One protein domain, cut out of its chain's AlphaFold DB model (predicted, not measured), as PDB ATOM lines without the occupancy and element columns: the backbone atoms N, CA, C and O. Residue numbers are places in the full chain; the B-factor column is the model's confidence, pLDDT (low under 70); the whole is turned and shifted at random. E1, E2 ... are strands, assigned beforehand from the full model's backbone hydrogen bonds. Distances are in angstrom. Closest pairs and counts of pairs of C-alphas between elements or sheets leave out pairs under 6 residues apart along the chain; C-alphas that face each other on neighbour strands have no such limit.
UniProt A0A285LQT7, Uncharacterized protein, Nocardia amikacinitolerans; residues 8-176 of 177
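Overview. This is residues 8 to 176 of the 177 residues of an uncharacterized protein of Nocardia amikacinitolerans (UniProt A0A285LQT7). What shape do these atoms make? Two twisted sheets lie face to face as a sandwich, E4 E5 E8 E7 E6 E11 over E1 E2 E3 E10 E9, and long stretches with no named element run round the outside: residues 58 to 83, of which 72 to 73 pair with E1, 141 to 153, and the tail 157 to 176, of which 174 to 175 pair with E9. How is it made up? The printed part has 169 residues, with no named helix and 11 strands, E1 to E11 in chain order; the class is all strand, though under half of the residues, 74, are in named elements. The larger sheet, in the order given, is mixed, and the other is all antiparallel. How large is it? It is compact, with a radius of gyration of the C-alphas of 15.6 A and spans of 51 by 38 by 29 A.

Along the chain. Where is the larger sheet? E4 is residues 33 to 43, 29.5 A from C-alpha 33 at (198.379, 274.000, 105.753), and E5 is 47 to 57, 31.2 A. E8 is 104 to 108, E7 94 to 99, E6 84 to 90 and E11 154 to 156, ending at C-alpha 156 at (187.453, 257.945, 123.715). Where is the other? E1 is residues 8 to 11, from C-alpha 8 at (190.649, 264.670, 123.798); E2 is 17 to 21, E3 26 to 30, E10 133 to 140, 23.4 A, and E9 113 to 121, 23.8 A.

Arrangement. How is the larger sheet joined? E4 and E5 are a hairpin, with N 41 and O 49 at 2.8 A; E5 and E8 are antiparallel, with N 50 and O 106 at 2.8 A. E5 E6 E7 E8 form a Greek key, a meander E6 E7 E8 whose last strand is the antiparallel neighbour of E5; N 88 and O 96 of E6 and E7 are 2.8 A apart. E6 and E11 are parallel, with N 156 and O 89 at 2.9 A. And the other sheet? E1 E2 E3 form a meander, each strand the antiparallel neighbour of the one before; N 19 and O 27 of E2 and E3 are 2.8 A apart. E3 and E10 are antiparallel, with N 28 and O 136 at 2.9 A, and E9 and E10 are a hairpin. How do the sheets face each other? Their facing parts are 9.2 A apart centre to centre, and the closest C-alphas of E4 and E10, Leu 34 and Gly 134, are 4.0 A apart.

Size, cuts and confidence. Which links are long? E5 to E6, E9 to E10 and E10 to E11 are long, with 26, 11 and 13 residues. Is anything cut or uncertain? The printed part has no cut, and residues 44 to 45 are under 70 in pLDDT. What is farthest apart? The C-alphas of Gln 125 and Lys 147, at 51.7 A.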
ATOM      1  N   TYR A   8     189.572 265.612 124.046       95.56
ATOM      2  CA  TYR A   8     190.649 264.670 123.798       95.56
ATOM      3  C   TYR A   8     191.394 265.094 122.531       95.56
ATOM      4  O   TYR A   8     190.771 265.383 121.502       95.56
ATOM      5  N   LEU A   9     192.714 265.201 122.602       96.81
ATOM      6  CA  LEU A   9     193.564 265.716 121.539       96.81
ATOM      7  C   LEU A   9     194.425 264.603 120.946       96.81
ATOM      8  O   LEU A   9     195.320 264.081 121.604       96.81
ATOM      9  N   VAL A  10     194.197 264.300 119.673       97.75
ATOM     10  CA  VAL A  10     194.949 263.298 118.913       97.75
ATOM     11  C   VAL A  10     195.848 264.002 117.902       97.75
ATOM     12  O   VAL A  10     195.367 264.860 117.164       97.75
ATOM     13  N   GLY A  11     197.133 263.671 117.870       96.19
ATOM     14  CA  GLY A  11     198.094 264.132 116.866       96.19
ATOM     15  C   GLY A  11     198.453 263.032 115.870       96.19
ATOM     16  O   GLY A  11     198.232 261.850 116.139       96.19
ATOM     17  N   ASN A  12     198.991 263.422 114.714       92.75
ATOM     18  CA  ASN A  12     199.479 262.499 113.682       92.75
ATOM     19  C   ASN A  12     201.014 262.522 113.503       92.75
ATOM     20  O   ASN A  12     201.529 262.096 112.470       92.75
ATOM     21  N   GLY A  13     201.757 263.119 114.441       83.88
ATOM     22  CA  GLY A  13     203.209 263.316 114.340       83.88
ATOM     23  C   GLY A  13     203.698 264.312 113.271       83.88
ATOM     24  O   GLY A  13     204.862 264.702 113.312       83.88
ATOM     25  N   LEU A  14     202.839 264.778 112.354       84.88
ATOM     26  CA  LEU A  14     203.176 265.744 111.290       84.88
ATOM     27  C   LEU A  14     202.791 267.192 111.639       84.88
ATOM     28  O   LEU A  14     203.051 268.121 110.874       84.88
ATOM     29  N   GLY A  15     202.209 267.399 112.823       86.75
ATOM     30  CA  GLY A  15     201.744 268.702 113.301       86.75
ATOM     31  C   GLY A  15     200.247 268.943 113.105       86.75
ATOM     32  O   GLY A  15     199.760 270.007 113.507       86.75
ATOM     33  N   ASP A  16     199.525 267.963 112.559       94.88
ATOM     34  CA  ASP A  16     198.070 267.994 112.452       94.88
ATOM     35  C   ASP A  16     197.439 267.329 113.656       94.88
ATOM     36  O   ASP A  16     197.983 266.403 114.266       94.88
ATOM     37  N   ARG A  17     196.282 267.856 114.036       96.44
ATOM     38  CA  ARG A  17     195.641 267.518 115.293       96.44
ATOM     39  C   ARG A  17     194.139 267.416 115.118       96.44
ATOM     40  O   ARG A  17     193.513 268.208 114.416       96.44
ATOM     41  N   VAL A  18     193.554 266.483 115.849       98.12
ATOM     42  CA  VAL A  18     192.116 266.287 115.956       98.12
ATOM     43  C   VAL A  18     191.706 266.487 117.405       98.12
ATOM     44  O   VAL A  18     192.197 265.823 118.309       98.12
ATOM     45  N   SER A  19     190.831 267.458 117.641       97.62
ATOM     46  CA  SER A  19     190.174 267.663 118.928       97.62
ATOM     47  C   SER A  19     188.804 267.002 118.904       97.62
ATOM     48  O   SER A  19     187.947 267.425 118.131       97.62
ATOM     49  N   ILE A  20     188.597 266.013 119.766       97.38
ATOM     50  CA  ILE A  20     187.297 265.399 120.039       97.38
ATOM     51  C   ILE A  20     186.754 266.083 121.289       97.38
ATOM     52  O   ILE A  20     187.307 265.918 122.375       97.38
ATOM     53  N   PHE A  21     185.743 266.929 121.130       95.38
ATOM     54  CA  PHE A  21     185.166 267.684 122.236       95.38
ATOM     55  C   PHE A  21     184.188 266.827 123.029       95.38
ATOM     56  O   PHE A  21     183.511 265.962 122.479       95.38
ATOM     57  N   ASP A  22     184.068 267.130 124.317       92.88
ATOM     58  CA  ASP A  22     183.130 266.447 125.209       92.88
ATOM     59  C   ASP A  22     181.650 266.667 124.819       92.88
ATOM     60  O   ASP A  22     180.778 265.895 125.201       92.88
ATOM     61  N   ASP A  23     181.362 267.690 124.004       91.12
ATOM     62  CA  ASP A  23     180.043 267.951 123.404       91.12
ATOM     63  C   ASP A  23     179.788 267.184 122.088       91.12
ATOM     64  O   ASP A  23     178.797 267.438 121.406       91.12
ATOM     65  N   GLY A  24     180.678 266.260 121.710       92.00
ATOM     66  CA  GLY A  24     180.538 265.389 120.540       92.00
ATOM     67  C   GLY A  24     181.069 265.969 119.225       92.00
ATOM     68  O   GLY A  24     181.152 265.241 118.231       92.00
ATOM     69  N   ARG A  25     181.476 267.245 119.195       95.06
ATOM     70  CA  ARG A  25     182.087 267.851 118.003       95.06
ATOM     71  C   ARG A  25     183.491 267.325 117.754       95.06
ATOM     72  O   ARG A  25     184.238 267.010 118.681       95.06
ATOM     73  N   VAL A  26     183.901 267.360 116.492       97.56
ATOM     74  CA  VAL A  26     185.273 267.049 116.088       97.56
ATOM     75  C   VAL A  26     185.865 268.242 115.356       97.56
ATOM     76  O   VAL A  26     185.253 268.778 114.438       97.56
ATOM     77  N   LYS A  27     187.070 268.664 115.742       97.75
ATOM     78  CA  LYS A  27     187.845 269.669 115.006       97.75
ATOM     79  C   LYS A  27     189.140 269.070 114.501       97.75
ATOM     80  O   LYS A  27     190.022 268.783 115.306       97.75
ATOM     81  N   VAL A  28     189.282 268.992 113.188       98.31
ATOM     82  CA  VAL A  28     190.550 268.720 112.508       98.31
ATOM     83  C   VAL A  28     191.254 270.050 112.276       98.31
ATOM     84  O   VAL A  28     190.620 271.014 111.848       98.31
ATOM     85  N   TRP A  29     192.534 270.164 112.610       97.44
ATOM     86  CA  TRP A  29     193.275 271.407 112.423       97.44
ATOM     87  C   TRP A  29     194.768 271.185 112.217       97.44
ATOM     88  O   TRP A  29     195.352 270.230 112.718       97.44
ATOM     89  N   SER A  30     195.375 272.116 111.487       96.31
ATOM     90  CA  SER A  30     196.809 272.155 111.216       96.31
ATOM     91  C   SER A  30     197.325 273.576 111.380       96.31
ATOM     92  O   SER A  30     196.572 274.540 111.247       96.31
ATOM     93  N   THR A  31     198.621 273.714 111.645       95.12
ATOM     94  CA  THR A  31     199.310 275.015 111.629       95.12
ATOM     95  C   THR A  31     200.134 275.239 110.366       95.12
ATOM     96  O   THR A  31     200.645 276.338 110.165       95.12
ATOM     97  N   THR A  32     200.276 274.233 109.503       95.44
ATOM     98  CA  THR A  32     201.188 274.277 108.349       95.44
ATOM     99  C   THR A  32     200.455 274.377 107.017       95.44
ATOM    100  O   THR A  32     201.034 274.852 106.042       95.44
ATOM    101  N   HIS A  33     199.180 273.999 106.969       96.62
ATOM    102  CA  HIS A  33     198.379 274.000 105.753       96.62
ATOM    103  C   HIS A  33     196.908 274.335 106.022       96.62
ATOM    104  O   HIS A  33     196.450 274.394 107.167       96.62
ATOM    105  N   LEU A  34     196.182 274.575 104.933       97.44
ATOM    106  CA  LEU A  34     194.726 274.615 104.888       97.44
ATOM    107  C   LEU A  34     194.167 273.228 104.570       97.44
ATOM    108  O   LEU A  34     194.834 272.442 103.907       97.44
ATOM    109  N   TRP A  35     192.937 272.947 104.991       98.06
ATOM    110  CA  TRP A  35     192.275 271.675 104.698       98.06
ATOM    111  C   TRP A  35     191.378 271.772 103.472       98.06
ATOM    112  O   TRP A  35     190.750 272.807 103.221       98.06
ATOM    113  N   THR A  36     191.271 270.661 102.755       97.88
ATOM    114  CA  THR A  36     190.327 270.477 101.655       97.88
ATOM    115  C   THR A  36     189.288 269.445 102.075       97.88
ATOM    116  O   THR A  36     189.639 268.346 102.491       97.88
ATOM    117  N   VAL A  37     188.005 269.788 101.971       97.62
ATOM    118  CA  VAL A  37     186.923 268.805 102.119       97.62
ATOM    119  C   VAL A  37     186.779 268.099 100.777       97.62
ATOM    120  O   VAL A  37     186.374 268.711  99.796       97.62
ATOM    121  N   GLU A  38     187.172 266.832 100.720       96.62
ATOM    122  CA  GLU A  38     187.238 266.068  99.469       96.62
ATOM    123  C   GLU A  38     185.887 265.470  99.080       96.62
ATOM    124  O   GLU A  38     185.602 265.270  97.901       96.62
ATOM    125  N   GLY A  39     185.045 265.180 100.069       94.56
ATOM    126  CA  GLY A  39     183.729 264.616  99.836       94.56
ATOM    127  C   GLY A  39     183.024 264.207 101.119       94.56
ATOM    128  O   GLY A  39     183.603 264.210 102.208       94.56
ATOM    129  N   ARG A  40     181.753 263.845 100.963       94.12
ATOM    130  CA  ARG A  40     180.927 263.218 101.993       94.12
ATOM    131  C   ARG A  40     180.413 261.898 101.450       94.12
ATOM    132  O   ARG A  40     180.035 261.830 100.284       94.12
ATOM    133  N   ASP A  41     180.389 260.893 102.303       92.50
ATOM    134  CA  ASP A  41     179.739 259.622 102.025       92.50
ATOM    135  C   ASP A  41     178.653 259.374 103.067       92.50
ATOM    136  O   ASP A  41     178.846 259.625 104.260       92.50
ATOM    137  N   ARG A  42     177.498 258.911 102.597       88.06
ATOM    138  CA  ARG A  42     176.344 258.585 103.427       88.06
ATOM    139  C   ARG A  42     176.058 257.111 103.271       88.06
ATOM    140  O   ARG A  42     175.639 256.660 102.207       88.06
ATOM    141  N   HIS A  43     176.199 256.380 104.364       77.94
ATOM    142  CA  HIS A  43     175.833 254.982 104.406       77.94
ATOM    143  C   HIS A  43     174.489 254.831 105.119       77.94
ATOM    144  O   HIS A  43     174.359 255.095 106.312       77.94
ATOM    145  N   ASN A  44     173.481 254.348 104.394       58.00
ATOM    146  CA  ASN A  44     172.067 254.326 104.800       58.00
ATOM    147  C   ASN A  44     171.807 253.691 106.183       58.00
ATOM    148  O   ASN A  44     170.808 254.002 106.822       58.00
ATOM    149  N   ALA A  45     172.690 252.790 106.624       62.50
ATOM    150  CA  ALA A  45     172.605 252.097 107.910       62.50
ATOM    151  C   ALA A  45     173.669 252.525 108.945       62.50
ATOM    152  O   ALA A  45     173.582 252.097 110.092       62.50
ATOM    153  N   LEU A  46     174.679 253.311 108.550       70.50
ATOM    154  CA  LEU A  46     175.869 253.613 109.365       70.50
ATOM    155  C   LEU A  46     176.156 255.122 109.481       70.50
ATOM    156  O   LEU A  46     177.226 255.488 109.937       70.50
ATOM    157  N   GLY A  47     175.220 255.996 109.100       86.06
ATOM    158  CA  GLY A  47     175.371 257.453 109.204       86.06
ATOM    159  C   GLY A  47     176.251 258.063 108.111       86.06
ATOM    160  O   GLY A  47     176.350 257.531 107.001       86.06
ATOM    161  N   GLU A  48     176.857 259.211 108.407       95.06
ATOM    162  CA  GLU A  48     177.627 259.996 107.439       95.06
ATOM    163  C   GLU A  48     179.099 260.157 107.823       95.06
ATOM    164  O   GLU A  48     179.476 260.212 108.995       95.06
ATOM    165  N   THR A  49     179.940 260.255 106.794       96.12
ATOM    166  CA  THR A  49     181.389 260.459 106.890       96.12
ATOM    167  C   THR A  49     181.810 261.604 105.983       96.12
ATOM    168  O   THR A  49     181.330 261.725 104.858       96.12
ATOM    169  N   VAL A  50     182.739 262.439 106.443       97.44
ATOM    170  CA  VAL A  50     183.425 263.447 105.632       97.44
ATOM    171  C   VAL A  50     184.899 263.080 105.485       97.44
ATOM    172  O   VAL A  50     185.553 262.702 106.459       97.44
ATOM    173  N   PHE A  51     185.416 263.208 104.265       97.88
ATOM    174  CA  PHE A  51     186.824 263.005 103.937       97.88
ATOM    175  C   PHE A  51     187.530 264.354 103.826       97.88
ATOM    176  O   PHE A  51     187.062 265.263 103.134       97.88
ATOM    177  N   ILE A  52     188.648 264.485 104.533       98.06
ATOM    178  CA  ILE A  52     189.394 265.730 104.681       98.06
ATOM    179  C   ILE A  52     190.839 265.471 104.255       98.06
ATOM    180  O   ILE A  52     191.564 264.699 104.885       98.06
ATOM    181  N   GLY A  53     191.245 266.121 103.171       97.31
ATOM    182  CA  GLY A  53     192.584 266.045 102.605       97.31
ATOM    183  C   GLY A  53     193.462 267.218 103.013       97.31
ATOM    184  O   GLY A  53     192.978 268.325 103.284       97.31
ATOM    185  N   VAL A  54     194.774 266.984 102.998       96.31
ATOM    186  CA  VAL A  54     195.781 268.041 103.136       96.31
ATOM    187  C   VAL A  54     195.678 268.967 101.923       96.31
ATOM    188  O   VAL A  54     195.913 268.560 100.787       96.31
ATOM    189  N   GLY A  55     195.291 270.216 102.166       96.06
ATOM    190  CA  GLY A  55     195.134 271.229 101.132       96.06
ATOM    191  C   GLY A  55     196.395 272.071 100.937       96.06
ATOM    192  O   GLY A  55     197.530 271.637 101.143       96.06
ATOM    193  N   ARG A  56     196.200 273.327 100.525       96.25
ATOM    194  CA  ARG A  56     197.299 274.262 100.236       96.25
ATOM    195  C   ARG A  56     198.169 274.506 101.477       96.25
ATOM    196  O   ARG A  56     197.672 274.959 102.509       96.25
ATOM    197  N   ALA A  57     199.480 274.315 101.333       96.56
ATOM    198  CA  ALA A  57     200.465 274.701 102.341       96.56
ATOM    199  C   ALA A  57     200.483 276.222 102.577       96.56
ATOM    200  O   ALA A  57     200.372 277.022 101.644       96.56
ATOM    201  N   LEU A  58     200.647 276.629 103.833       94.25
ATOM    202  CA  LEU A  58     200.726 278.034 104.216       94.25
ATOM    203  C   LEU A  58     202.130 278.576 103.948       94.25
ATOM    204  O   LEU A  58     203.125 277.978 104.347       94.25
ATOM    205  N   SER A  59     202.210 279.761 103.340       93.38
ATOM    206  CA  SER A  59     203.488 280.453 103.106       93.38
ATOM    207  C   SER A  59     204.217 280.779 104.409       93.38
ATOM    208  O   SER A  59     205.443 280.781 104.467       93.38
ATOM    209  N   THR A  60     203.457 281.049 105.471       94.56
ATOM    210  CA  THR A  60     203.973 281.262 106.821       94.56
ATOM    211  C   THR A  60     203.197 280.380 107.798       94.56
ATOM    212  O   THR A  60     202.084 280.748 108.171       94.56
ATOM    213  N   PRO A  61     203.759 279.243 108.246       93.25
ATOM    214  CA  PRO A  61     203.104 278.367 109.214       93.25
ATOM    215  C   PRO A  61     202.825 279.057 110.551       93.25
ATOM    216  O   PRO A  61     203.565 279.953 110.972       93.25
ATOM    217  N   GLY A  62     201.805 278.602 111.269       91.25
ATOM    218  CA  GLY A  62     201.553 278.985 112.653       91.25
ATOM    219  C   GLY A  62     202.644 278.497 113.620       91.25
ATOM    220  O   GLY A  62     203.515 277.705 113.254       91.25
ATOM    221  N   PRO A  63     202.648 278.997 114.864       88.06
ATOM    222  CA  PRO A  63     203.563 278.540 115.898       88.06
ATOM    223  C   PRO A  63     203.234 277.107 116.341       88.06
ATOM    224  O   PRO A  63     202.084 276.780 116.643       88.06
ATOM    225  N   THR A  64     204.270 276.277 116.447       84.75
ATOM    226  CA  THR A  64     204.207 274.923 117.024       84.75
ATOM    227  C   THR A  64     204.783 274.855 118.439       84.75
ATOM    228  O   THR A  64     204.536 273.906 119.181       84.75
ATOM    229  N   ASN A  65     205.518 275.887 118.857       78.06
ATOM    230  CA  ASN A  65     206.102 275.974 120.187       78.06
ATOM    231  C   ASN A  65     205.019 276.150 121.262       78.06
ATOM    232  O   ASN A  65     204.104 276.956 121.115       78.06
ATOM    233  N   ARG A  66     205.162 275.425 122.382       78.12
ATOM    234  CA  ARG A  66     204.251 275.480 123.544       78.12
ATOM    235  C   ARG A  66     202.800 275.084 123.241       78.12
ATOM    236  O   ARG A  66     201.903 275.425 124.010       78.12
ATOM    237  N   GLN A  67     202.552 274.369 122.146       83.56
ATOM    238  CA  GLN A  67     201.265 273.709 121.963       83.56
ATOM    239  C   GLN A  67     201.074 272.660 123.064       83.56
ATOM    240  O   GLN A  67     202.035 272.006 123.470       83.56
ATOM    241  N   HIS A  68     199.835 272.501 123.535       85.56
ATOM    242  CA  HIS A  68     199.499 271.438 124.480       85.56
ATOM    243  C   HIS A  68     199.930 270.085 123.885       85.56
ATOM    244  O   HIS A  68     199.683 269.866 122.695       85.56
ATOM    245  N   PRO A  69     200.588 269.191 124.640       89.81
ATOM    246  CA  PRO A  69     200.890 267.846 124.152       89.81
ATOM    247  C   PRO A  69     199.600 267.109 123.767       89.81
ATOM    248  O   PRO A  69     198.545 267.368 124.340       89.81
ATOM    249  N   CYS A  70     199.652 266.246 122.758       93.88
ATOM    250  CA  CYS A  70     198.505 265.405 122.432       93.88
ATOM    251  C   CYS A  70     198.329 264.328 123.511       93.88
ATOM    252  O   CYS A  70     199.314 263.862 124.085       93.88
ATOM    253  N   ASP A  71     197.083 263.939 123.770       95.94
ATOM    254  CA  ASP A  71     196.751 262.807 124.642       95.94
ATOM    255  C   ASP A  71     197.110 261.474 123.969       95.94
ATOM    256  O   ASP A  71     197.423 260.489 124.634       95.94
ATOM    257  N   LEU A  72     197.095 261.470 122.633       95.88
ATOM    258  CA  LEU A  72     197.481 260.362 121.772       95.88
ATOM    259  C   LEU A  72     198.229 260.890 120.542       95.88
ATOM    260  O   LEU A  72     197.805 261.870 119.935       95.88
ATOM    261  N   GLU A  73     199.304 260.216 120.140       96.25
ATOM    262  CA  GLU A  73     199.993 260.451 118.865       96.25
ATOM    263  C   GLU A  73     199.911 259.192 118.000       96.25
ATOM    264  O   GLU A  73     200.296 258.107 118.438       96.25
ATOM    265  N   ILE A  74     199.413 259.346 116.774       96.31
ATOM    266  CA  ILE A  74     199.292 258.276 115.782       96.31
ATOM    267  C   ILE A  74     200.431 258.438 114.772       96.31
ATOM    268  O   ILE A  74     200.431 259.405 114.009       96.31
ATOM    269  N   PRO A  75     201.409 257.518 114.736       93.88
ATOM    270  CA  PRO A  75     202.498 257.607 113.778       93.88
ATOM    271  C   PRO A  75     201.987 257.343 112.356       93.88
ATOM    272  O   PRO A  75     201.334 256.332 112.089       93.88
ATOM    273  N   LEU A  76     202.323 258.242 111.430       95.00
ATOM    274  CA  LEU A  76     202.068 258.068 110.001       95.00
ATOM    275  C   LEU A  76     203.335 257.623 109.262       95.00
ATOM    276  O   LEU A  76     204.453 257.932 109.668       95.00
ATOM    277  N   ASP A  77     203.145 256.915 108.151       93.81
ATOM    278  CA  ASP A  77     204.203 256.478 107.247       93.81
ATOM    279  C   ASP A  77     203.915 257.084 105.873       93.81
ATOM    280  O   ASP A  77     203.130 256.543 105.097       93.81
ATOM    281  N   ALA A  78     204.542 258.225 105.583       87.31
ATOM    282  CA  ALA A  78     204.290 259.000 104.368       87.31
ATOM    283  C   ALA A  78     204.650 258.257 103.065       87.31
ATOM    284  O   ALA A  78     204.318 258.731 101.979       87.31
ATOM    285  N   PHE A  79     205.333 257.109 103.147       90.81
ATOM    286  CA  PHE A  79     205.641 256.273 101.986       90.81
ATOM    287  C   PHE A  79     204.526 255.278 101.654       90.81
ATOM    288  O   PHE A  79     204.577 254.625 100.608       90.81
ATOM    289  N   ARG A  80     203.518 255.144 102.520       92.25
ATOM    290  CA  ARG A  80     202.361 254.288 102.265       92.25
ATOM    291  C   ARG A  80     201.279 255.044 101.495       92.25
ATOM    292  O   ARG A  80     201.085 256.239 101.707       92.25
ATOM    293  N   PRO A  81     200.535 254.348 100.616       91.12
ATOM    294  CA  PRO A  81     199.366 254.930  99.967       91.12
ATOM    295  C   PRO A  81     198.277 255.253 101.002       91.12
ATOM    296  O   PRO A  81     198.370 254.831 102.159       91.12
ATOM    297  N   ARG A  82     197.205 255.938 100.574       94.00
ATOM    298  CA  ARG A  82     196.015 256.214 101.396       94.00
ATOM    299  C   ARG A  82     195.410 254.919 101.949       94.00
ATOM    300  O   ARG A  82     194.588 254.258 101.323       94.00
ATOM    301  N   THR A  83     195.850 254.569 103.144       96.62
ATOM    302  CA  THR A  83     195.468 253.392 103.916       96.62
ATOM    303  C   THR A  83     195.350 253.827 105.365       96.62
ATOM    304  O   THR A  83     196.059 254.739 105.799       96.62
ATOM    305  N   ILE A  84     194.402 253.231 106.086       97.44
ATOM    306  CA  ILE A  84     194.120 253.607 107.470       97.44
ATOM    307  C   ILE A  84     195.347 253.263 108.318       97.44
ATOM    308  O   ILE A  84     195.761 252.108 108.374       97.44
ATOM    309  N   ALA A  85     195.910 254.280 108.961       97.62
ATOM    310  CA  ALA A  85     196.982 254.160 109.938       97.62
ATOM    311  C   ALA A  85     196.426 253.761 111.309       97.62
ATOM    312  O   ALA A  85     196.982 252.890 111.970       97.62
ATOM    313  N   ALA A  86     195.328 254.401 111.722       97.94
ATOM    314  CA  ALA A  86     194.588 254.059 112.930       97.94
ATOM    315  C   ALA A  86     193.168 254.636 112.892       97.94
ATOM    316  O   ALA A  86     192.893 255.648 112.238       97.94
ATOM    317  N   THR A  87     192.279 254.012 113.656       98.19
ATOM    318  CA  THR A  87     190.921 254.467 113.930       98.19
ATOM    319  C   THR A  87     190.786 254.814 115.408       98.19
ATOM    320  O   THR A  87     191.027 253.985 116.285       98.19
ATOM    321  N   VAL A  88     190.330 256.032 115.689       98.25
ATOM    322  CA  VAL A  88     189.886 256.463 117.016       98.25
ATOM    323  C   VAL A  88     188.365 256.416 117.037       98.25
ATOM    324  O   VAL A  88     187.710 257.134 116.285       98.25
ATOM    325  N   GLY A  89     187.799 255.558 117.876       96.94
ATOM    326  CA  GLY A  89     186.362 255.462 118.096       96.94
ATOM    327  C   GLY A  89     185.928 256.238 119.334       96.94
ATOM    328  O   GLY A  89     186.645 256.300 120.330       96.94
ATOM    329  N   VAL A  90     184.716 256.774 119.298       96.31
ATOM    330  CA  VAL A  90     184.067 257.473 120.407       96.31
ATOM    331  C   VAL A  90     182.788 256.724 120.785       96.31
ATOM    332  O   VAL A  90     182.130 256.102 119.950       96.31
ATOM    333  N   ASP A  91     182.442 256.734 122.064       94.38
ATOM    334  CA  ASP A  91     181.295 256.009 122.628       94.38
ATOM    335  C   ASP A  91     179.904 256.560 122.232       94.38
ATOM    336  O   ASP A  91     178.881 255.927 122.498       94.38
ATOM    337  N   ASN A  92     179.860 257.706 121.554       93.44
ATOM    338  CA  ASN A  92     178.685 258.287 120.891       93.44
ATOM    339  C   ASN A  92     178.560 257.872 119.403       93.44
ATOM    340  O   ASN A  92     177.831 258.494 118.626       93.44
ATOM    341  N   GLY A  93     179.332 256.872 118.968       93.69
ATOM    342  CA  GLY A  93     179.385 256.407 117.580       93.69
ATOM    343  C   GLY A  93     180.271 257.246 116.658       93.69
ATOM    344  O   GLY A  93     180.467 256.866 115.508       93.69
ATOM    345  N   THR A  94     180.833 258.367 117.121       96.00
ATOM    346  CA  THR A  94     181.772 259.159 116.317       96.00
ATOM    347  C   THR A  94     183.058 258.371 116.108       96.00
ATOM    348  O   THR A  94     183.521 257.661 116.999       96.00
ATOM    349  N   PHE A  95     183.669 258.503 114.941       96.81
ATOM    350  CA  PHE A  95     184.978 257.936 114.665       96.81
ATOM    351  C   PHE A  95     185.840 258.912 113.872       96.81
ATOM    352  O   PHE A  95     185.347 259.746 113.109       96.81
ATOM    353  N   VAL A  96     187.150 258.773 114.050       98.25
ATOM    354  CA  VAL A  96     188.183 259.495 113.313       98.25
ATOM    355  C   VAL A  96     189.160 258.468 112.767       98.25
ATOM    356  O   VAL A  96     189.753 257.708 113.530       98.25
ATOM    357  N   GLN A  97     189.332 258.432 111.453       97.94
ATOM    358  CA  GLN A  97     190.323 257.592 110.790       97.94
ATOM    359  C   GLN A  97     191.460 258.466 110.294       97.94
ATOM    360  O   GLN A  97     191.235 259.435 109.571       97.94
ATOM    361  N   PHE A  98     192.674 258.102 110.681       98.25
ATOM    362  CA  PHE A  98     193.900 258.718 110.201       98.25
ATOM    363  C   PHE A  98     194.445 257.868 109.068       98.25
ATOM    364  O   PHE A  98     194.530 256.648 109.205       98.25
ATOM    365  N   PHE A  99     194.827 258.499 107.966       97.81
ATOM    366  CA  PHE A  99     195.436 257.827 106.827       97.81
ATOM    367  C   PHE A  99     196.924 258.155 106.755       97.81
ATOM    368  O   PHE A  99     197.363 259.239 107.140       97.81
ATOM    369  N   HIS A 100     197.717 257.208 106.259       96.81
ATOM    370  CA  HIS A 100     199.168 257.370 106.154       96.81
ATOM    371  C   HIS A 100     199.615 258.522 105.230       96.81
ATOM    372  O   HIS A 100     200.697 259.067 105.435       96.81
ATOM    373  N   ASP A 101     198.771 258.943 104.282       94.62
ATOM    374  CA  ASP A 101     198.994 260.108 103.411       94.62
ATOM    375  C   ASP A 101     198.692 261.459 104.098       94.62
ATOM    376  O   ASP A 101     198.799 262.511 103.470       94.62
ATOM    377  N   GLY A 102     198.310 261.445 105.380       95.50
ATOM    378  CA  GLY A 102     197.942 262.631 106.157       95.50
ATOM    379  C   GLY A 102     196.465 263.014 106.059       95.50
ATOM    380  O   GLY A 102     196.029 263.915 106.775       95.50
ATOM    381  N   ALA A 103     195.677 262.336 105.221       97.00
ATOM    382  CA  ALA A 103     194.241 262.556 105.170       97.00
ATOM    383  C   ALA A 103     193.549 262.061 106.444       97.00
ATOM    384  O   ALA A 103     194.051 261.195 107.171       97.00
ATOM    385  N   ILE A 104     192.370 262.614 106.712       98.25
ATOM    386  CA  ILE A 104     191.554 262.276 107.874       98.25
ATOM    387  C   ILE A 104     190.109 262.083 107.415       98.25
ATOM    388  O   ILE A 104     189.562 262.920 106.699       98.25
ATOM    389  N   ALA A 105     189.472 261.002 107.855       97.88
ATOM    390  CA  ALA A 105     188.025 260.848 107.746       97.88
ATOM    391  C   ALA A 105     187.386 260.993 109.124       97.88
ATOM    392  O   ALA A 105     187.889 260.459 110.113       97.88
ATOM    393  N   VAL A 106     186.268 261.708 109.183       98.06
ATOM    394  CA  VAL A 106     185.474 261.885 110.401       98.06
ATOM    395  C   VAL A 106     184.044 261.497 110.086       98.06
ATOM    396  O   VAL A 106     183.472 261.997 109.120       98.06
ATOM    397  N   GLY A 107     183.451 260.632 110.894       96.25
ATOM    398  CA  GLY A 107     182.064 260.226 110.705       96.25
ATOM    399  C   GLY A 107     181.399 259.817 112.002       96.25
ATOM    400  O   GLY A 107     182.012 259.864 113.072       96.25
ATOM    401  N   ASN A 108     180.132 259.432 111.906       95.44
ATOM    402  CA  ASN A 108     179.388 258.882 113.028       95.44
ATOM    403  C   ASN A 108     178.564 257.680 112.585       95.44
ATOM    404  O   ASN A 108     177.771 257.783 111.654       95.44
ATOM    405  N   ASP A 109     178.734 256.568 113.296       91.94
ATOM    406  CA  ASP A 109     177.957 255.352 113.113       91.94
ATOM    407  C   ASP A 109     176.521 255.568 113.601       91.94
ATOM    408  O   ASP A 109     176.206 255.214 114.728       91.94
ATOM    409  N   GLY A 110     175.647 256.147 112.775       89.38
ATOM    410  CA  GLY A 110     174.214 256.295 113.078       89.38
ATOM    411  C   GLY A 110     173.676 257.725 113.176       89.38
ATOM    412  O   GLY A 110     172.482 257.886 113.434       89.38
ATOM    413  N   ARG A 111     174.505 258.751 112.936       91.62
ATOM    414  CA  ARG A 111     174.062 260.147 112.765       91.62
ATOM    415  C   ARG A 111     174.485 260.714 111.418       91.62
ATOM    416  O   ARG A 111     175.556 260.386 110.904       91.62
ATOM    417  N   ASP A 112     173.660 261.620 110.907       93.00
ATOM    418  CA  ASP A 112     174.011 262.473 109.778       93.00
ATOM    419  C   ASP A 112     174.898 263.637 110.257       93.00
ATOM    420  O   ASP A 112     174.876 264.037 111.432       93.00
ATOM    421  N   ILE A 113     175.717 264.172 109.350       94.25
ATOM    422  CA  ILE A 113     176.532 265.357 109.626       94.25
ATOM    423  C   ILE A 113     175.648 266.595 109.457       94.25
ATOM    424  O   ILE A 113     175.204 266.906 108.350       94.25
ATOM    425  N   ASP A 114     175.480 267.334 110.552       94.06
ATOM    426  CA  ASP A 114     174.744 268.599 110.605       94.06
ATOM    427  C   ASP A 114     175.523 269.702 109.871       94.06
ATOM    428  O   ASP A 114     175.036 270.317 108.921       94.06
ATOM    429  N   GLN A 115     176.793 269.906 110.241       95.19
ATOM    430  CA  GLN A 115     177.629 270.937 109.632       95.19
ATOM    431  C   GLN A 115     179.085 270.497 109.460       95.19
ATOM    432  O   GLN A 115     179.703 269.920 110.354       95.19
ATOM    433  N   VAL A 116     179.661 270.872 108.314       97.00
ATOM    434  CA  VAL A 116     181.108 270.891 108.068       97.00
ATOM    435  C   VAL A 116     181.525 272.347 107.884       97.00
ATOM    436  O   VAL A 116     181.158 272.983 106.899       97.00
ATOM    437  N   PHE A 117     182.270 272.894 108.839       97.62
ATOM    438  CA  PHE A 117     182.713 274.287 108.835       97.62
ATOM    439  C   PHE A 117     184.225 274.353 108.607       97.62
ATOM    440  O   PHE A 117     185.014 274.208 109.545       97.62
ATOM    441  N   ASN A 118     184.619 274.514 107.339       98.19
ATOM    442  CA  ASN A 118     186.012 274.583 106.904       98.19
ATOM    443  C   ASN A 118     186.486 276.038 106.846       98.19
ATOM    444  O   ASN A 118     185.938 276.857 106.107       98.19
ATOM    445  N   VAL A 119     187.512 276.359 107.627       97.81
ATOM    446  CA  VAL A 119     188.039 277.715 107.759       97.81
ATOM    447  C   VAL A 119     189.557 277.734 107.703       97.81
ATOM    448  O   VAL A 119     190.241 276.802 108.130       97.81
ATOM    449  N   GLY A 120     190.090 278.843 107.210       96.62
ATOM    450  CA  GLY A 120     191.509 279.146 107.205       96.62
ATOM    451  C   GLY A 120     191.800 280.457 107.914       96.62
ATOM    452  O   GLY A 120     190.964 281.358 107.983       96.62
ATOM    453  N   ARG A 121     193.025 280.575 108.419       95.25
ATOM    454  CA  ARG A 121     193.612 281.848 108.830       95.25
ATOM    455  C   ARG A 121     195.058 281.908 108.360       95.25
ATOM    456  O   ARG A 121     195.838 281.004 108.649       95.25
ATOM    457  N   GLU A 122     195.421 282.999 107.695       94.44
ATOM    458  CA  GLU A 122     196.788 283.265 107.240       94.44
ATOM    459  C   GLU A 122     197.493 284.311 108.110       94.44
ATOM    460  O   GLU A 122     196.861 285.079 108.840       94.44
ATOM    461  N   ALA A 123     198.826 284.324 108.043       93.06
ATOM    462  CA  ALA A 123     199.628 285.327 108.726       93.06
ATOM    463  C   ALA A 123     199.422 286.709 108.092       93.06
ATOM    464  O   ALA A 123     199.377 286.842 106.872       93.06
ATOM    465  N   ASN A 124     199.344 287.752 108.916       90.75
ATOM    466  CA  ASN A 124     199.248 289.133 108.444       90.75
ATOM    467  C   ASN A 124     199.993 290.098 109.377       90.75
ATOM    468  O   ASN A 124     200.422 289.718 110.467       90.75
ATOM    469  N   GLN A 125     200.143 291.356 108.956       87.00
ATOM    470  CA  GLN A 125     200.910 292.362 109.702       87.00
ATOM    471  C   GLN A 125     200.355 292.640 111.107       87.00
ATOM    472  O   GLN A 125     201.118 292.943 112.018       87.00
ATOM    473  N   THR A 126     199.042 292.523 111.310       83.06
ATOM    474  CA  THR A 126     198.393 292.864 112.584       83.06
ATOM    475  C   THR A 126     198.491 291.743 113.619       83.06
ATOM    476  O   THR A 126     198.596 292.011 114.814       83.06
ATOM    477  N   ARG A 127     198.437 290.480 113.189       80.69
ATOM    478  CA  ARG A 127     198.407 289.299 114.073       80.69
ATOM    479  C   ARG A 127     199.733 288.536 114.112       80.69
ATOM    480  O   ARG A 127     199.963 287.729 115.018       80.69
ATOM    481  N   GLY A 128     200.594 288.754 113.124       88.38
ATOM    482  CA  GLY A 128     201.754 287.914 112.876       88.38
ATOM    483  C   GLY A 128     201.316 286.489 112.547       88.38
ATOM    484  O   GLY A 128     200.457 286.276 111.697       88.38
ATOM    485  N   ARG A 129     201.899 285.508 113.245       89.69
ATOM    486  CA  ARG A 129     201.703 284.068 112.988       89.69
ATOM    487  C   ARG A 129     200.709 283.393 113.940       89.69
ATOM    488  O   ARG A 129     200.439 282.204 113.812       89.69
ATOM    489  N   ASN A 130     200.171 284.116 114.919       85.44
ATOM    490  CA  ASN A 130     199.366 283.515 115.983       85.44
ATOM    491  C   ASN A 130     197.996 283.045 115.477       85.44
ATOM    492  O   ASN A 130     197.236 283.831 114.921       85.44
ATOM    493  N   GLY A 131     197.647 281.778 115.721       84.06
ATOM    494  CA  GLY A 131     196.365 281.200 115.293       84.06
ATOM    495  C   GLY A 131     196.242 280.967 113.783       84.06
ATOM    496  O   GLY A 131     195.123 280.777 113.309       84.06
ATOM    497  N   VAL A 132     197.363 281.027 113.056       92.38
ATOM    498  CA  VAL A 132     197.481 280.691 111.632       92.38
ATOM    499  C   VAL A 132     197.380 279.183 111.440       92.38
ATOM    500  O   VAL A 132     197.955 278.422 112.222       92.38
ATOM    501  N   GLY A 133     196.640 278.765 110.416       95.19
ATOM    502  CA  GLY A 133     196.305 277.366 110.202       95.19
ATOM    503  C   GLY A 133     194.986 277.168 109.465       95.19
ATOM    504  O   GLY A 133     194.183 278.094 109.336       95.19
ATOM    505  N   GLY A 134     194.757 275.941 109.011       97.25
ATOM    506  CA  GLY A 134     193.452 275.461 108.578       97.25
ATOM    507  C   GLY A 134     192.736 274.721 109.699       97.25
ATOM    508  O   GLY A 134     193.369 274.048 110.520       97.25
ATOM    509  N   SER A 135     191.406 274.770 109.702       97.56
ATOM    510  CA  SER A 135     190.608 273.856 110.507       97.56
ATOM    511  C   SER A 135     189.255 273.525 109.906       97.56
ATOM    512  O   SER A 135     188.587 274.402 109.374       97.56
ATOM    513  N   VAL A 136     188.820 272.289 110.111       98.31
ATOM    514  CA  VAL A 136     187.478 271.807 109.797       98.31
ATOM    515  C   VAL A 136     186.796 271.434 111.105       98.31
ATOM    516  O   VAL A 136     187.300 270.587 111.843       98.31
ATOM    517  N   MET A 137     185.677 272.081 111.420       97.94
ATOM    518  CA  MET A 137     184.784 271.657 112.500       97.94
ATOM    519  C   MET A 137     183.665 270.794 111.921       97.94
ATOM    520  O   MET A 137     183.050 271.183 110.932       97.94
ATOM    521  N   ILE A 138     183.395 269.658 112.553       97.31
ATOM    522  CA  ILE A 138     182.344 268.714 112.184       97.31
ATOM    523  C   ILE A 138     181.373 268.595 113.361       97.31
ATOM    524  O   ILE A 138     181.793 268.346 114.498       97.31
ATOM    525  N   THR A 139     180.086 268.787 113.082       95.44
ATOM    526  CA  THR A 139     178.972 268.586 114.020       95.44
ATOM    527  C   THR A 139     178.016 267.526 113.473       95.44
ATOM    528  O   THR A 139     177.884 267.366 112.260       95.44
ATOM    529  N   PHE A 140     177.359 266.790 114.367       93.38
ATOM    530  CA  PHE A 140     176.423 265.718 114.022       93.38
ATOM    531  C   PHE A 140     175.018 266.053 114.517       93.38
ATOM    532  O   PHE A 140     174.864 266.739 115.532       93.38
ATOM    533  N   GLU A 141     173.999 265.552 113.823       90.94
ATOM    534  CA  GLU A 141     172.603 265.771 114.195       90.94
ATOM    535  C   GLU A 141     172.208 264.980 115.450       90.94
ATOM    536  O   GLU A 141     172.320 263.756 115.508       90.94
ATOM    537  N   GLY A 142     171.672 265.675 116.455       87.94
ATOM    538  CA  GLY A 142     171.120 265.043 117.655       87.94
ATOM    539  C   GLY A 142     172.150 264.304 118.522       87.94
ATOM    540  O   GLY A 142     173.363 264.480 118.399       87.94
ATOM    541  N   LYS A 143     171.649 263.477 119.446       87.75
ATOM    542  CA  LYS A 143     172.460 262.638 120.344       87.75
ATOM    543  C   LYS A 143     172.265 261.173 119.990       87.75
ATOM    544  O   LYS A 143     171.136 260.742 119.753       87.75
ATOM    545  N   TYR A 144     173.344 260.403 119.998       86.38
ATOM    546  CA  TYR A 144     173.305 258.989 119.648       86.38
ATOM    547  C   TYR A 144     174.374 258.208 120.413       86.38
ATOM    548  O   TYR A 144     175.481 258.694 120.620       86.38
ATOM    549  N   ARG A 145     174.039 256.984 120.838       90.88
ATOM    550  CA  ARG A 145     174.986 256.019 121.412       90.88
ATOM    551  C   ARG A 145     174.666 254.632 120.852       90.88
ATOM    552  O   ARG A 145     173.592 254.106 121.160       90.88
ATOM    553  N   PRO A 146     175.540 254.043 120.018       88.50
ATOM    554  CA  PRO A 146     175.274 252.736 119.433       88.50
ATOM    555  C   PRO A 146     175.326 251.646 120.504       88.50
ATOM    556  O   PRO A 146     176.090 251.724 121.465       88.50
ATOM    557  N   LYS A 147     174.546 250.578 120.309       87.75
ATOM    558  CA  LYS A 147     174.614 249.382 121.168       87.75
ATOM    559  C   LYS A 147     175.915 248.601 120.978       87.75
ATOM    560  O   LYS A 147     176.410 247.997 121.923       87.75
ATOM    561  N   SER A 148     176.436 248.606 119.755       87.75
ATOM    562  CA  SER A 148     177.682 247.950 119.376       87.75
ATOM    563  C   SER A 148     178.634 249.012 118.859       87.75
ATOM    564  O   SER A 148     178.334 249.691 117.881       87.75
ATOM    565  N   LEU A 149     179.760 249.179 119.544       88.94
ATOM    566  CA  LEU A 149     180.783 250.129 119.138       88.94
ATOM    567  C   LEU A 149     181.592 249.554 117.974       88.94
ATOM    568  O   LEU A 149     181.945 248.377 117.992       88.94
ATOM    569  N   ARG A 150     181.920 250.403 116.998       89.56
ATOM    570  CA  ARG A 150     182.857 250.087 115.915       89.56
ATOM    571  C   ARG A 150     184.201 249.619 116.466       89.56
ATOM    572  O   ARG A 150     184.702 250.226 117.415       89.56
ATOM    573  N   ASP A 151     184.811 248.633 115.819       93.38
ATOM    574  CA  ASP A 151     186.191 248.225 116.088       93.38
ATOM    575  C   ASP A 151     187.169 249.371 115.803       93.38
ATOM    576  O   ASP A 151     187.115 250.023 114.760       93.38
ATOM    577  N   CYS A 152     188.056 249.648 116.756       96.31
ATOM    578  CA  CYS A 152     189.009 250.745 116.658       96.31
ATOM    579  C   CYS A 152     190.275 250.447 117.461       96.31
ATOM    580  O   CYS A 152     190.237 249.683 118.427       96.31
ATOM    581  N   ASP A 153     191.359 251.131 117.120       97.88
ATOM    582  CA  ASP A 153     192.640 251.024 117.819       97.88
ATOM    583  C   ASP A 153     192.609 251.757 119.168       97.88
ATOM    584  O   ASP A 153     193.214 251.313 120.143       97.88
ATOM    585  N   TYR A 154     191.857 252.863 119.242       97.31
ATOM    586  CA  TYR A 154     191.762 253.706 120.437       97.31
ATOM    587  C   TYR A 154     190.329 254.142 120.713       97.31
ATOM    588  O   TYR A 154     189.606 254.531 119.796       97.31
ATOM    589  N   ARG A 155     189.935 254.135 121.990       96.62
ATOM    590  CA  ARG A 155     188.593 254.530 122.426       96.62
ATOM    591  C   ARG A 155     188.628 255.806 123.257       96.62
ATOM    592  O   ARG A 155     189.422 255.917 124.186       96.62
ATOM    593  N   VAL A 156     187.709 256.717 122.956       95.38
ATOM    594  CA  VAL A 156     187.453 257.945 123.715       95.38
ATOM    595  C   VAL A 156     186.015 257.928 124.232       95.38
ATOM    596  O   VAL A 156     185.106 257.433 123.566       95.38
ATOM    597  N   THR A 157     185.817 258.476 125.426       94.25
ATOM    598  CA  THR A 157     184.502 258.670 126.043       94.25
ATOM    599  C   THR A 157     184.199 260.157 126.079       94.25
ATOM    600  O   THR A 157     185.060 260.946 126.472       94.25
ATOM    601  N   VAL A 158     182.984 260.527 125.688       92.50
ATOM    602  CA  VAL A 158     182.461 261.896 125.797       92.50
ATOM    603  C   VAL A 158     181.134 261.884 126.544       92.50
ATOM    604  O   VAL A 158     180.436 260.868 126.553       92.50
ATOM    605  N   THR A 159     180.749 262.995 127.164       88.88
ATOM    606  CA  THR A 159     179.457 263.107 127.861       88.88
ATOM    607  C   THR A 159     178.308 263.402 126.893       88.88
ATOM    608  O   THR A 159     177.288 262.708 126.917       88.88
ATOM    609  N   GLU A 160     178.499 264.372 125.994       86.00
ATOM    610  CA  GLU A 160     177.466 265.039 125.187       86.00
ATOM    611  C   GLU A 160     176.347 265.702 126.011       86.00
ATOM    612  O   GLU A 160     175.208 265.812 125.553       86.00
ATOM    613  N   ASP A 161     176.614 266.168 127.233       81.94
ATOM    614  CA  ASP A 161     175.553 266.748 128.074       81.94
ATOM    615  C   ASP A 161     175.126 268.154 127.627       81.94
ATOM    616  O   ASP A 161     173.965 268.539 127.796       81.94
ATOM    617  N   ALA A 162     176.029 268.900 126.988       77.75
ATOM    618  CA  ALA A 162     175.799 270.264 126.523       77.75
ATOM    619  C   ALA A 162     175.610 270.339 125.001       77.75
ATOM    620  O   ALA A 162     176.253 269.617 124.246       77.75
ATOM    621  N   SER A 163     174.769 271.273 124.550       78.88
ATOM    622  CA  SER A 163     174.674 271.604 123.129       78.88
ATOM    623  C   SER A 163     175.944 272.300 122.649       78.88
ATOM    624  O   SER A 163     176.460 273.208 123.311       78.88
ATOM    625  N   ALA A 164     176.398 271.917 121.460       79.31
ATOM    626  CA  ALA A 164     177.485 272.590 120.776       79.31
ATOM    627  C   ALA A 164     177.180 274.089 120.561       79.31
ATOM    628  O   ALA A 164     176.075 274.437 120.131       79.31
ATOM    629  N   PRO A 165     178.140 275.000 120.814       84.00
ATOM    630  CA  PRO A 165     177.994 276.390 120.411       84.00
ATOM    631  C   PRO A 165     177.962 276.495 118.877       84.00
ATOM    632  O   PRO A 165     178.640 275.718 118.199       84.00
ATOM    633  N   PRO A 166     177.234 277.477 118.315       87.50
ATOM    634  CA  PRO A 166     177.189 277.664 116.874       87.50
ATOM    635  C   PRO A 166     178.577 277.999 116.325       87.50
ATOM    636  O   PRO A 166     179.348 278.755 116.933       87.50
ATOM    637  N   ASN A 167     178.872 277.458 115.145       90.69
ATOM    638  CA  ASN A 167     180.079 277.795 114.409       90.69
ATOM    639  C   ASN A 167     180.058 279.274 114.007       90.69
ATOM    640  O   ASN A 167     179.031 279.825 113.612       90.69
ATOM    641  N   ARG A 168     181.211 279.932 114.126       92.75
ATOM    642  CA  ARG A 168     181.395 281.324 113.715       92.75
ATOM    643  C   ARG A 168     182.826 281.555 113.271       92.75
ATOM    644  O   ARG A 168     183.746 280.960 113.831       92.75
ATOM    645  N   LEU A 169     183.003 282.486 112.345       94.06
ATOM    646  CA  LEU A 169     184.320 283.018 112.031       94.06
ATOM    647  C   LEU A 169     184.833 283.847 113.204       94.06
ATOM    648  O   LEU A 169     184.145 284.729 113.729       94.06
ATOM    649  N   TYR A 170     186.066 283.583 113.605       89.81
ATOM    650  CA  TYR A 170     186.810 284.499 114.452       89.81
ATOM    651  C   TYR A 170     187.494 285.568 113.595       89.81
ATOM    652  O   TYR A 170     187.612 285.460 112.378       89.81
ATOM    653  N   LYS A 171     188.002 286.620 114.243       89.44
ATOM    654  CA  LYS A 171     188.727 287.696 113.553       89.44
ATOM    655  C   LYS A 171     189.823 287.118 112.635       89.44
ATOM    656  O   LYS A 171     190.599 286.262 113.073       89.44
ATOM    657  N   ASP A 172     189.884 287.618 111.403       90.75
ATOM    658  CA  ASP A 172     190.847 287.244 110.354       90.75
ATOM    659  C   ASP A 172     190.709 285.807 109.805       90.75
ATOM    660  O   ASP A 172     191.547 285.391 109.008       90.75
ATOM    661  N   GLU A 173     189.702 285.031 110.227       94.50
ATOM    662  CA  GLU A 173     189.360 283.767 109.558       94.50
ATOM    663  C   GLU A 173     188.521 284.013 108.305       94.50
ATOM    664  O   GLU A 173     187.750 284.971 108.223       94.50
ATOM    665  N   PHE A 174     188.649 283.095 107.357       96.00
ATOM    666  CA  PHE A 174     187.825 283.011 106.161       96.00
ATOM    667  C   PHE A 174     187.337 281.576 105.972       96.00
ATOM    668  O   PHE A 174     188.027 280.624 106.341       96.00
ATOM    669  N   GLU A 175     186.152 281.417 105.393       96.62
ATOM    670  CA  GLU A 175     185.650 280.103 104.991       96.62
ATOM    671  C   GLU A 175     186.371 279.618 103.734       96.62
ATOM    672  O   GLU A 175     186.643 280.392 102.812       96.62
ATOM    673  N   ILE A 176     186.662 278.323 103.702       94.56
ATOM    674  CA  ILE A 176     187.226 277.631 102.548       94.56
ATOM    675  C   ILE A 176     186.093 276.811 101.940       94.56
ATOM    676  O   ILE A 176     185.496 275.980 102.626       94.56
TER     677      ILE A 176